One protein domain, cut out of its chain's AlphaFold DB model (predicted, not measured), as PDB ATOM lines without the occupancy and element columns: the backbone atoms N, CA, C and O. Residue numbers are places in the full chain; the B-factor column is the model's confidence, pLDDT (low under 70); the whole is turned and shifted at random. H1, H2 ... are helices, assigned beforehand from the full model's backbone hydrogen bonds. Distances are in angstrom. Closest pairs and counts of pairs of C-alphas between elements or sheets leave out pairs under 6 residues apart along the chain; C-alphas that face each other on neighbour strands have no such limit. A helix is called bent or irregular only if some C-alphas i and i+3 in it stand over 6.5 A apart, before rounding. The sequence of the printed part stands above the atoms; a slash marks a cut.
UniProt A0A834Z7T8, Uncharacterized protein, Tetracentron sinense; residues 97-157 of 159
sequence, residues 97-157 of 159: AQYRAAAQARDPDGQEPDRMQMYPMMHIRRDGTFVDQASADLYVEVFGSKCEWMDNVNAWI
ATOM      1  N   ALA A  97      35.045  -9.789  24.266       90.62
ATOM      2  CA  ALA A  97      34.545  -8.559  23.661       90.62
ATOM      3  C   ALA A  97      35.089  -7.308  24.369       90.62
ATOM      4  O   ALA A  97      35.458  -6.346  23.704       90.62
ATOM      5  N   GLN A  98      35.205  -7.336  25.703       90.19
ATOM      6  CA  GLN A  98      35.813  -6.236  26.455       90.19
ATOM      7  C   GLN A  98      37.304  -6.093  26.146       90.19
ATOM      8  O   GLN A  98      37.765  -4.972  25.960       90.19
ATOM      9  N   TYR A  99      38.040  -7.203  26.041       88.31
ATOM     10  CA  TYR A  99      39.444  -7.161  25.621       88.31
ATOM     11  C   TYR A  99      39.600  -6.579  24.214       88.31
ATOM     12  O   TYR A  99      40.436  -5.704  24.027       88.31
ATOM     13  N   ARG A 100      38.762  -6.989  23.252       91.00
ATOM     14  CA  ARG A 100      38.809  -6.448  21.883       91.00
ATOM     15  C   ARG A 100      38.476  -4.968  21.825       91.00
ATOM     16  O   ARG A 100      39.214  -4.219  21.207       91.00
ATOM     17  N   ALA A 101      37.411  -4.544  22.503       90.12
ATOM     18  CA  ALA A 101      37.020  -3.141  22.537       90.12
ATOM     19  C   ALA A 101      38.101  -2.268  23.194       90.12
ATOM     20  O   ALA A 101      38.444  -1.211  22.672       90.12
ATOM     21  N   ALA A 102      38.674  -2.724  24.315       87.06
ATOM     22  CA  ALA A 102      39.765  -2.020  24.984       87.06
ATOM     23  C   ALA A 102      41.024  -1.954  24.116       87.06
ATOM     24  O   ALA A 102      41.738  -0.955  24.146       87.06
ATOM     25  N   ALA A 103      41.287  -3.013  23.355       86.19
ATOM     26  CA  ALA A 103      42.420  -3.084  22.464       86.19
ATOM     27  C   ALA A 103      42.265  -2.165  21.243       86.19
ATOM     28  O   ALA A 103      43.134  -1.341  20.977       86.19
ATOM     29  N   GLN A 104      41.119  -2.240  20.571       89.00
ATOM     30  CA  GLN A 104      40.766  -1.395  19.434       89.00
ATOM     31  C   GLN A 104      40.796   0.096  19.791       89.00
ATOM     32  O   GLN A 104      41.287   0.909  19.021       89.00
ATOM     33  N   ALA A 105      40.311   0.461  20.981       87.75
ATOM     34  CA  ALA A 105      40.324   1.848  21.446       87.75
ATOM     35  C   ALA A 105      41.740   2.412  21.684       87.75
ATOM     36  O   ALA A 105      41.895   3.625  21.811       87.75
ATOM     37  N   ARG A 106      42.758   1.548  21.797       81.81
ATOM     38  CA  ARG A 106      44.168   1.930  21.987       81.81
ATOM     39  C   ARG A 106      44.967   1.911  20.687       81.81
ATOM     40  O   ARG A 106      46.075   2.439  20.666       81.81
ATOM     41  N   ASP A 107      44.425   1.304  19.640       84.19
ATOM     42  CA  ASP A 107      45.020   1.287  18.313       84.19
ATOM     43  C   ASP A 107      44.823   2.668  17.647       84.19
ATOM     44  O   ASP A 107      43.684   3.135  17.566       84.19
ATOM     45  N   PRO A 108      45.891   3.356  17.194       85.19
ATOM     46  CA  PRO A 108      45.776   4.677  16.567       85.19
ATOM     47  C   PRO A 108      44.874   4.704  15.327       85.19
ATOM     48  O   PRO A 108      44.249   5.728  15.051       85.19
ATOM     49  N   ASP A 109      44.784   3.580  14.616       89.94
ATOM     50  CA  ASP A 109      43.972   3.397  13.415       89.94
ATOM     51  C   ASP A 109      42.597   2.777  13.737       89.94
ATOM     52  O   ASP A 109      41.790   2.523  12.835       89.94
ATOM     53  N   GLY A 110      42.318   2.522  15.023       87.44
ATOM     54  CA  GLY A 110      41.067   1.957  15.519       87.44
ATOM     55  C   GLY A 110      40.791   0.544  15.012       87.44
ATOM     56  O   GLY A 110      39.622   0.161  14.881       87.44
ATOM     57  N   GLN A 111      41.832  -0.224  14.682       88.88
ATOM     58  CA  GLN A 111      41.679  -1.578  14.150       88.88
ATOM     59  C   GLN A 111      41.347  -2.586  15.256       88.88
ATOM     60  O   GLN A 111      41.888  -2.541  16.361       88.88
ATOM     61  N   GLU A 112      40.419  -3.505  14.975       87.81
ATOM     62  CA  GLU A 112      40.102  -4.592  15.907       87.81
ATOM     63  C   GLU A 112      41.287  -5.565  15.970       87.81
ATOM     64  O   GLU A 112      41.801  -5.956  14.917       87.81
ATOM     65  N   PRO A 113      41.713  -6.003  17.171       87.88
ATOM     66  CA  PRO A 113      42.806  -6.952  17.269       87.88
ATOM     67  C   PRO A 113      42.413  -8.297  16.660       87.88
ATOM     68  O   PRO A 113      41.325  -8.835  16.908       87.88
ATOM     69  N   ASP A 114      43.332  -8.889  15.910       87.94
ATOM     70  CA  ASP A 114      43.127 -10.225  15.375       87.94
ATOM     71  C   ASP A 114      43.193 -11.299  16.489       87.94
ATOM     72  O   ASP A 114      43.510 -11.054  17.659       87.94
ATOM     73  N   ARG A 115      42.875 -12.551  16.138       85.38
ATOM     74  CA  ARG A 115      42.912 -13.663  17.110       85.38
ATOM     75  C   ARG A 115      44.312 -13.915  17.669       85.38
ATOM     76  O   ARG A 115      44.428 -14.438  18.775       85.38
ATOM     77  N   MET A 116      45.345 -13.581  16.904       83.62
ATOM     78  CA  MET A 116      46.735 -13.794  17.272       83.62
ATOM     79  C   MET A 116      47.192 -12.767  18.309       83.62
ATOM     80  O   MET A 116      47.772 -13.138  19.325       83.62
ATOM     81  N   GLN A 117      46.839 -11.500  18.113       83.19
ATOM     82  CA  GLN A 117      47.056 -10.397  19.042       83.19
ATOM     83  C   GLN A 117      46.274 -10.599  20.343       83.19
ATOM     84  O   GLN A 117      46.771 -10.312  21.431       83.19
ATOM     85  N   MET A 118      45.075 -11.176  20.249       87.88
ATOM     86  CA  MET A 118      44.255 -11.504  21.415       87.88
ATOM     87  C   MET A 118      44.843 -12.620  22.290       87.88
ATOM     88  O   MET A 118      44.564 -12.650  23.488       87.88
ATOM     89  N   TYR A 119      45.648 -13.532  21.735       88.50
ATOM     90  CA  TYR A 119      46.172 -14.679  22.482       88.50
ATOM     91  C   TYR A 119      47.022 -14.259  23.697       88.50
ATOM     92  O   TYR A 119      46.639 -14.558  24.828       88.50
ATOM     93  N   PRO A 120      48.132 -13.515  23.559       85.75
ATOM     94  CA  PRO A 120      48.932 -13.150  24.723       85.75
ATOM     95  C   PRO A 120      48.204 -12.195  25.677       85.75
ATOM     96  O   PRO A 120      48.461 -12.275  26.871       85.75
ATOM     97  N   MET A 121      47.223 -11.397  25.230       86.62
ATOM     98  CA  MET A 121      46.372 -10.614  26.153       86.62
ATOM     99  C   MET A 121      45.631 -11.502  27.170       86.62
ATOM    100  O   MET A 121      45.307 -11.054  28.267       86.62
ATOM    101  N   MET A 122      45.358 -12.759  26.806       88.06
ATOM    102  CA  MET A 122      44.656 -13.740  27.638       88.06
ATOM    103  C   MET A 122      45.570 -14.796  28.250       88.06
ATOM    104  O   MET A 122      45.105 -15.577  29.071       88.06
ATOM    105  N   HIS A 123      46.821 -14.895  27.816       89.44
ATOM    106  CA  HIS A 123      47.740 -15.957  28.229       89.44
ATOM    107  C   HIS A 123      48.978 -15.414  28.953       89.44
ATOM    108  O   HIS A 123      49.779 -16.198  29.463       89.44
ATOM    109  N   ILE A 124      49.107 -14.089  29.056       86.00
ATOM    110  CA  ILE A 124      50.152 -13.394  29.806       86.00
ATOM    111  C   ILE A 124      49.550 -12.761  31.062       86.00
ATOM    112  O   ILE A 124      48.408 -12.292  31.092       86.00
ATOM    113  N   ARG A 125      50.313 -12.823  32.148       85.75
ATOM    114  CA  ARG A 125      49.999 -12.204  33.434       85.75
ATOM    115  C   ARG A 125      50.456 -10.746  33.441       85.75
ATOM    116  O   ARG A 125      51.236 -10.313  32.603       85.75
ATOM    117  N   ARG A 126      50.036  -9.988  34.454       79.44
ATOM    118  CA  ARG A 126      50.461  -8.587  34.632       79.44
ATOM    119  C   ARG A 126      51.971  -8.407  34.821       79.44
ATOM    120  O   ARG A 126      52.480  -7.329  34.573       79.44
ATOM    121  N   ASP A 127      52.677  -9.447  35.252       81.56
ATOM    122  CA  ASP A 127      54.139  -9.446  35.372       81.56
ATOM    123  C   ASP A 127      54.864  -9.713  34.033       81.56
ATOM    124  O   ASP A 127      56.091  -9.792  34.006       81.56
ATOM    125  N   GLY A 128      54.127  -9.864  32.927       81.88
ATOM    126  CA  GLY A 128      54.679 -10.139  31.600       81.88
ATOM    127  C   GLY A 128      55.062 -11.602  31.361       81.88
ATOM    128  O   GLY A 128      55.569 -11.927  30.286       81.88
ATOM    129  N   THR A 129      54.813 -12.497  32.321       85.94
ATOM    130  CA  THR A 129      55.078 -13.934  32.174       85.94
ATOM    131  C   THR A 129      53.863 -14.681  31.633       85.94
ATOM    132  O   THR A 129      52.712 -14.309  31.883       85.94
ATOM    133  N   PHE A 130      54.101 -15.762  30.889       89.50
ATOM    134  CA  PHE A 130      53.021 -16.651  30.473       89.50
ATOM    135  C   PHE A 130      52.380 -17.346  31.676       89.50
ATOM    136  O   PHE A 130      53.011 -17.626  32.696       89.50
ATOM    137  N   VAL A 131      51.089 -17.637  31.551       89.94
ATOM    138  CA  VAL A 131      50.308 -18.302  32.597       89.94
ATOM    139  C   VAL A 131      50.806 -19.712  32.910       89.94
ATOM    140  O   VAL A 131      50.807 -20.087  34.088       89.94
ATOM    141  N   ASP A 132      51.256 -20.435  31.883       91.81
ATOM    142  CA  ASP A 132      51.881 -21.752  31.943       91.81
ATOM    143  C   ASP A 132      52.875 -21.945  30.777       91.81
ATOM    144  O   ASP A 132      52.883 -21.177  29.811       91.81
ATOM    145  N   GLN A 133      53.739 -22.961  30.888       91.06
ATOM    146  CA  GLN A 133      54.770 -23.246  29.884       91.06
ATOM    147  C   GLN A 133      54.166 -23.663  28.537       91.06
ATOM    148  O   GLN A 133      54.672 -23.255  27.501       91.06
ATOM    149  N   ALA A 134      53.056 -24.405  28.534       92.00
ATOM    150  CA  ALA A 134      52.418 -24.853  27.298       92.00
ATOM    151  C   ALA A 134      51.883 -23.670  26.471       92.00
ATOM    152  O   ALA A 134      51.948 -23.690  25.245       92.00
ATOM    153  N   SER A 135      51.400 -22.614  27.131       90.56
ATOM    154  CA  SER A 135      51.042 -21.349  26.490       90.56
ATOM    155  C   SER A 135      52.246 -20.636  25.882       90.56
ATOM    156  O   SER A 135      52.123 -20.082  24.791       90.56
ATOM    157  N   ALA A 136      53.394 -20.647  26.563       89.56
ATOM    158  CA  ALA A 136      54.628 -20.071  26.035       89.56
ATOM    159  C   ALA A 136      55.136 -20.857  24.817       89.56
ATOM    160  O   ALA A 136      55.458 -20.259  23.794       89.56
ATOM    161  N   ASP A 137      55.147 -22.188  24.908       90.75
ATOM    162  CA  ASP A 137      55.595 -23.077  23.835       90.75
ATOM    163  C   ASP A 137      54.705 -22.932  22.597       90.75
ATOM    164  O   ASP A 137      55.218 -22.734  21.499       90.75
ATOM    165  N   LEU A 138      53.377 -22.932  22.777       89.25
ATOM    166  CA  LEU A 138      52.429 -22.712  21.681       89.25
ATOM    167  C   LEU A 138      52.611 -21.329  21.050       89.25
ATOM    168  O   LEU A 138      52.508 -21.185  19.834       89.25
ATOM    169  N   TYR A 139      52.884 -20.305  21.860       85.56
ATOM    170  CA  TYR A 139      53.180 -18.976  21.341       85.56
ATOM    171  C   TYR A 139      54.444 -19.003  20.469       85.56
ATOM    172  O   TYR A 139      54.419 -18.530  19.340       85.56
ATOM    173  N   VAL A 140      55.539 -19.604  20.934       85.81
ATOM    174  CA  VAL A 140      56.775 -19.711  20.140       85.81
ATOM    175  C   VAL A 140      56.572 -20.561  18.883       85.81
ATOM    176  O   VAL A 140      57.082 -20.200  17.830       85.81
ATOM    177  N   GLU A 141      55.803 -21.646  18.953       86.38
ATOM    178  CA  GLU A 141      55.484 -22.493  17.797       86.38
ATOM    179  C   GLU A 141      54.725 -21.716  16.712       86.38
ATOM    180  O   GLU A 141      55.063 -21.800  15.532       86.38
ATOM    181  N   VAL A 142      53.713 -20.941  17.108       83.19
ATOM    182  CA  VAL A 142      52.856 -20.199  16.173       83.19
ATOM    183  C   VAL A 142      53.528 -18.914  15.673       83.19
ATOM    184  O   VAL A 142      53.340 -18.544  14.516       83.19
ATOM    185  N   PHE A 143      54.308 -18.234  16.519       73.88
ATOM    186  CA  PHE A 143      54.863 -16.900  16.244       73.88
ATOM    187  C   PHE A 143      56.373 -16.883  15.967       73.88
ATOM    188  O   PHE A 143      56.917 -15.841  15.603       73.88
ATOM    189  N   GLY A 144      57.070 -18.010  16.129       70.25
ATOM    190  CA  GLY A 144      58.513 -18.178  15.922       70.25
ATOM    191  C   GLY A 144      59.403 -17.497  16.973       70.25
ATOM    192  O   GLY A 144      60.415 -18.056  17.391       70.25
ATOM    193  N   SER A 145      59.070 -16.279  17.412       59.69
ATOM    194  CA  SER A 145      59.823 -15.479  18.393       59.69
ATOM    195  C   SER A 145      58.906 -14.509  19.146       59.69
ATOM    196  O   SER A 145      57.800 -14.213  18.699       59.69
ATOM    197  N   LYS A 146      59.370 -13.988  20.292       53.47
ATOM    198  CA  LYS A 146      58.678 -12.940  21.066       53.47
ATOM    199  C   LYS A 146      58.468 -11.711  20.166       53.47
ATOM    200  O   LYS A 146      59.447 -11.083  19.776       53.47
ATOM    201  N   CYS A 147      57.230 -11.393  19.787       49.88
ATOM    202  CA  CYS A 147      56.973 -10.248  18.915       49.88
ATOM    203  C   CYS A 147      57.202  -8.923  19.664       49.88
ATOM    204  O   CYS A 147      56.792  -8.788  20.814       49.88
ATOM    205  N   GLU A 148      57.800  -7.927  19.002       46.03
ATOM    206  CA  GLU A 148      58.194  -6.625  19.587       46.03
ATOM    207  C   GLU A 148      57.035  -5.848  20.241       46.03
ATOM    208  O   GLU A 148      57.230  -5.110  21.203       46.03
ATOM    209  N   TRP A 149      55.792  -6.070  19.804       52.81
ATOM    210  CA  TRP A 149      54.611  -5.470  20.434       52.81
ATOM    211  C   TRP A 149      54.375  -5.947  21.881       52.81
ATOM    212  O   TRP A 149      53.596  -5.336  22.619       52.81
ATOM    213  N   MET A 150      55.065  -7.011  22.317       46.25
ATOM    214  CA  MET A 150      54.987  -7.539  23.678       46.25
ATOM    215  C   MET A 150      55.618  -6.625  24.734       46.25
ATOM    216  O   MET A 150      55.233  -6.710  25.901       46.25
ATOM    217  N   ASP A 151      56.515  -5.716  24.347       49.62
ATOM    218  CA  ASP A 151      57.105  -4.742  25.278       49.62
ATOM    219  C   ASP A 151      56.080  -3.696  25.749       49.62
ATOM    220  O   ASP A 151      56.282  -3.015  26.754       49.62
ATOM    221  N   ASN A 152      54.917  -3.648  25.088       49.69
ATOM    222  CA  ASN A 152      53.773  -2.833  25.468       49.69
ATOM    223  C   ASN A 152      52.648  -3.631  26.153       49.69
ATOM    224  O   ASN A 152      51.616  -3.042  26.452       49.69
ATOM    225  N   VAL A 153      52.802  -4.938  26.442       48.84
ATOM    226  CA  VAL A 153      51.743  -5.783  27.061       48.84
ATOM    227  C   VAL A 153      51.256  -5.218  28.402       48.84
ATOM    228  O   VAL A 153      50.062  -5.274  28.690       48.84
ATOM    229  N   ASN A 154      52.136  -4.557  29.160       45.50
ATOM    230  CA  ASN A 154      51.769  -3.841  30.387       45.50
ATOM    231  C   ASN A 154      50.725  -2.735  30.147       45.50
ATOM    232  O   ASN A 154      49.858  -2.530  30.992       45.50
ATOM    233  N   ALA A 155      50.731  -2.088  28.975       49.06
ATOM    234  CA  ALA A 155      49.730  -1.087  28.626       49.06
ATOM    235  C   ALA A 155      48.331  -1.706  28.453       49.06
ATOM    236  O   ALA A 155      47.346  -1.060  28.797       49.06
ATOM    237  N   TRP A 156      48.210  -2.952  27.985       44.03
ATOM    238  CA  TRP A 156      46.916  -3.618  27.744       44.03
ATOM    239  C   TRP A 156      46.301  -4.217  29.015       44.03
ATOM    240  O   TRP A 156      45.101  -4.490  29.048       44.03
ATOM    241  N   ILE A 157      47.115  -4.418  30.056       46.81
ATOM    242  CA  ILE A 157      46.698  -5.031  31.325       46.81
ATOM    243  C   ILE A 157      46.245  -3.973  32.355       46.81
ATOM    244  O   ILE A 157      45.535  -4.313  33.300       46.81
TER     245      ILE A 157
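This is residues 97 to 157 of the 159 residues of an uncharacterized protein of Tetracentron sinense (UniProt A0A834Z7T8). Three short helices, H1, H2 and H3, stand in a row with H2 in the middle, and the fourth, H4, lies over one side of the row, by H1 and H2. H2 and H3 are nearly side by side and run opposite ways, while H1 is steeply turned to H2; the contacts between the helices are few. The printed part has 61 residues, with four named helices in the order H1, H2, H3, H4, holding 38 of those residues, and no named strand; its class is all helix. It is compact, with a radius of gyration of the C-alphas of 11.5 A, and spans 31 by 21 by 21 A.

H1 is residues 97 to 104, beginning at C-alpha 97 at (34.545, -8.559, 23.661), and is 10.4 A long from first to last C-alpha. H2 is residues 115 to 123, 12.3 A long; it is only just irregular, with C-alphas 117 and 120 6.6 A apart. H3, residues 133 to 143, is the longest by residues and measures 15.0 A; it begins at C-alpha 133 at (54.770, -23.246, 29.884). H4, residues 148 to 157, is 16.5 A long and irregular, with C-alphas 151 and 154 7.4 A apart; it ends at C-alpha 157 at (46.698, -5.031, 31.325).

H1 and H2 only just touch, with 3 pairs of C-alphas within 8 A; the closest are those of Arg 100 and Met 118, 7.4 A apart. They run opposite ways at a steep tilt of 67 degrees, only just short of about perpendicular. H2 and H3 are close but not clearly touching, the closest C-alphas being those of His 123 and Ser 135 at 6.6 A; they run opposite ways at a shallow tilt of 19 degrees. H2 and H4 only just touch, with 3 pairs of C-alphas within 8 A, the closest being those of Met 121 and Trp 156 at 7.2 A; they run the same way at a steep tilt of 58 degrees. H1 and H4 are close but not clearly touching, with the closest C-alphas, those of Ala 103 and Trp 156, 7.0 A apart. H1 and H3 are apart, and so are H3 and H4. In H1 and H3 every O i to N i+4 pair is within hydrogen-bond range; in H2 3 of 5 are, and in H4 1 of 6, beside 6 of 7 O i to N i+3 pairs.

The C-alphas of Asp 109 and Gln 133, 33.1 A apart, are the two farthest apart. The printed part has no cut. The link from H3 to H4 is tight, and those from H1 to H2 and from H2 to H3 are short. The mean pLDDT of the printed part is 78.7; residues 145 to 157 are under 70, and H4 has a mean of 48.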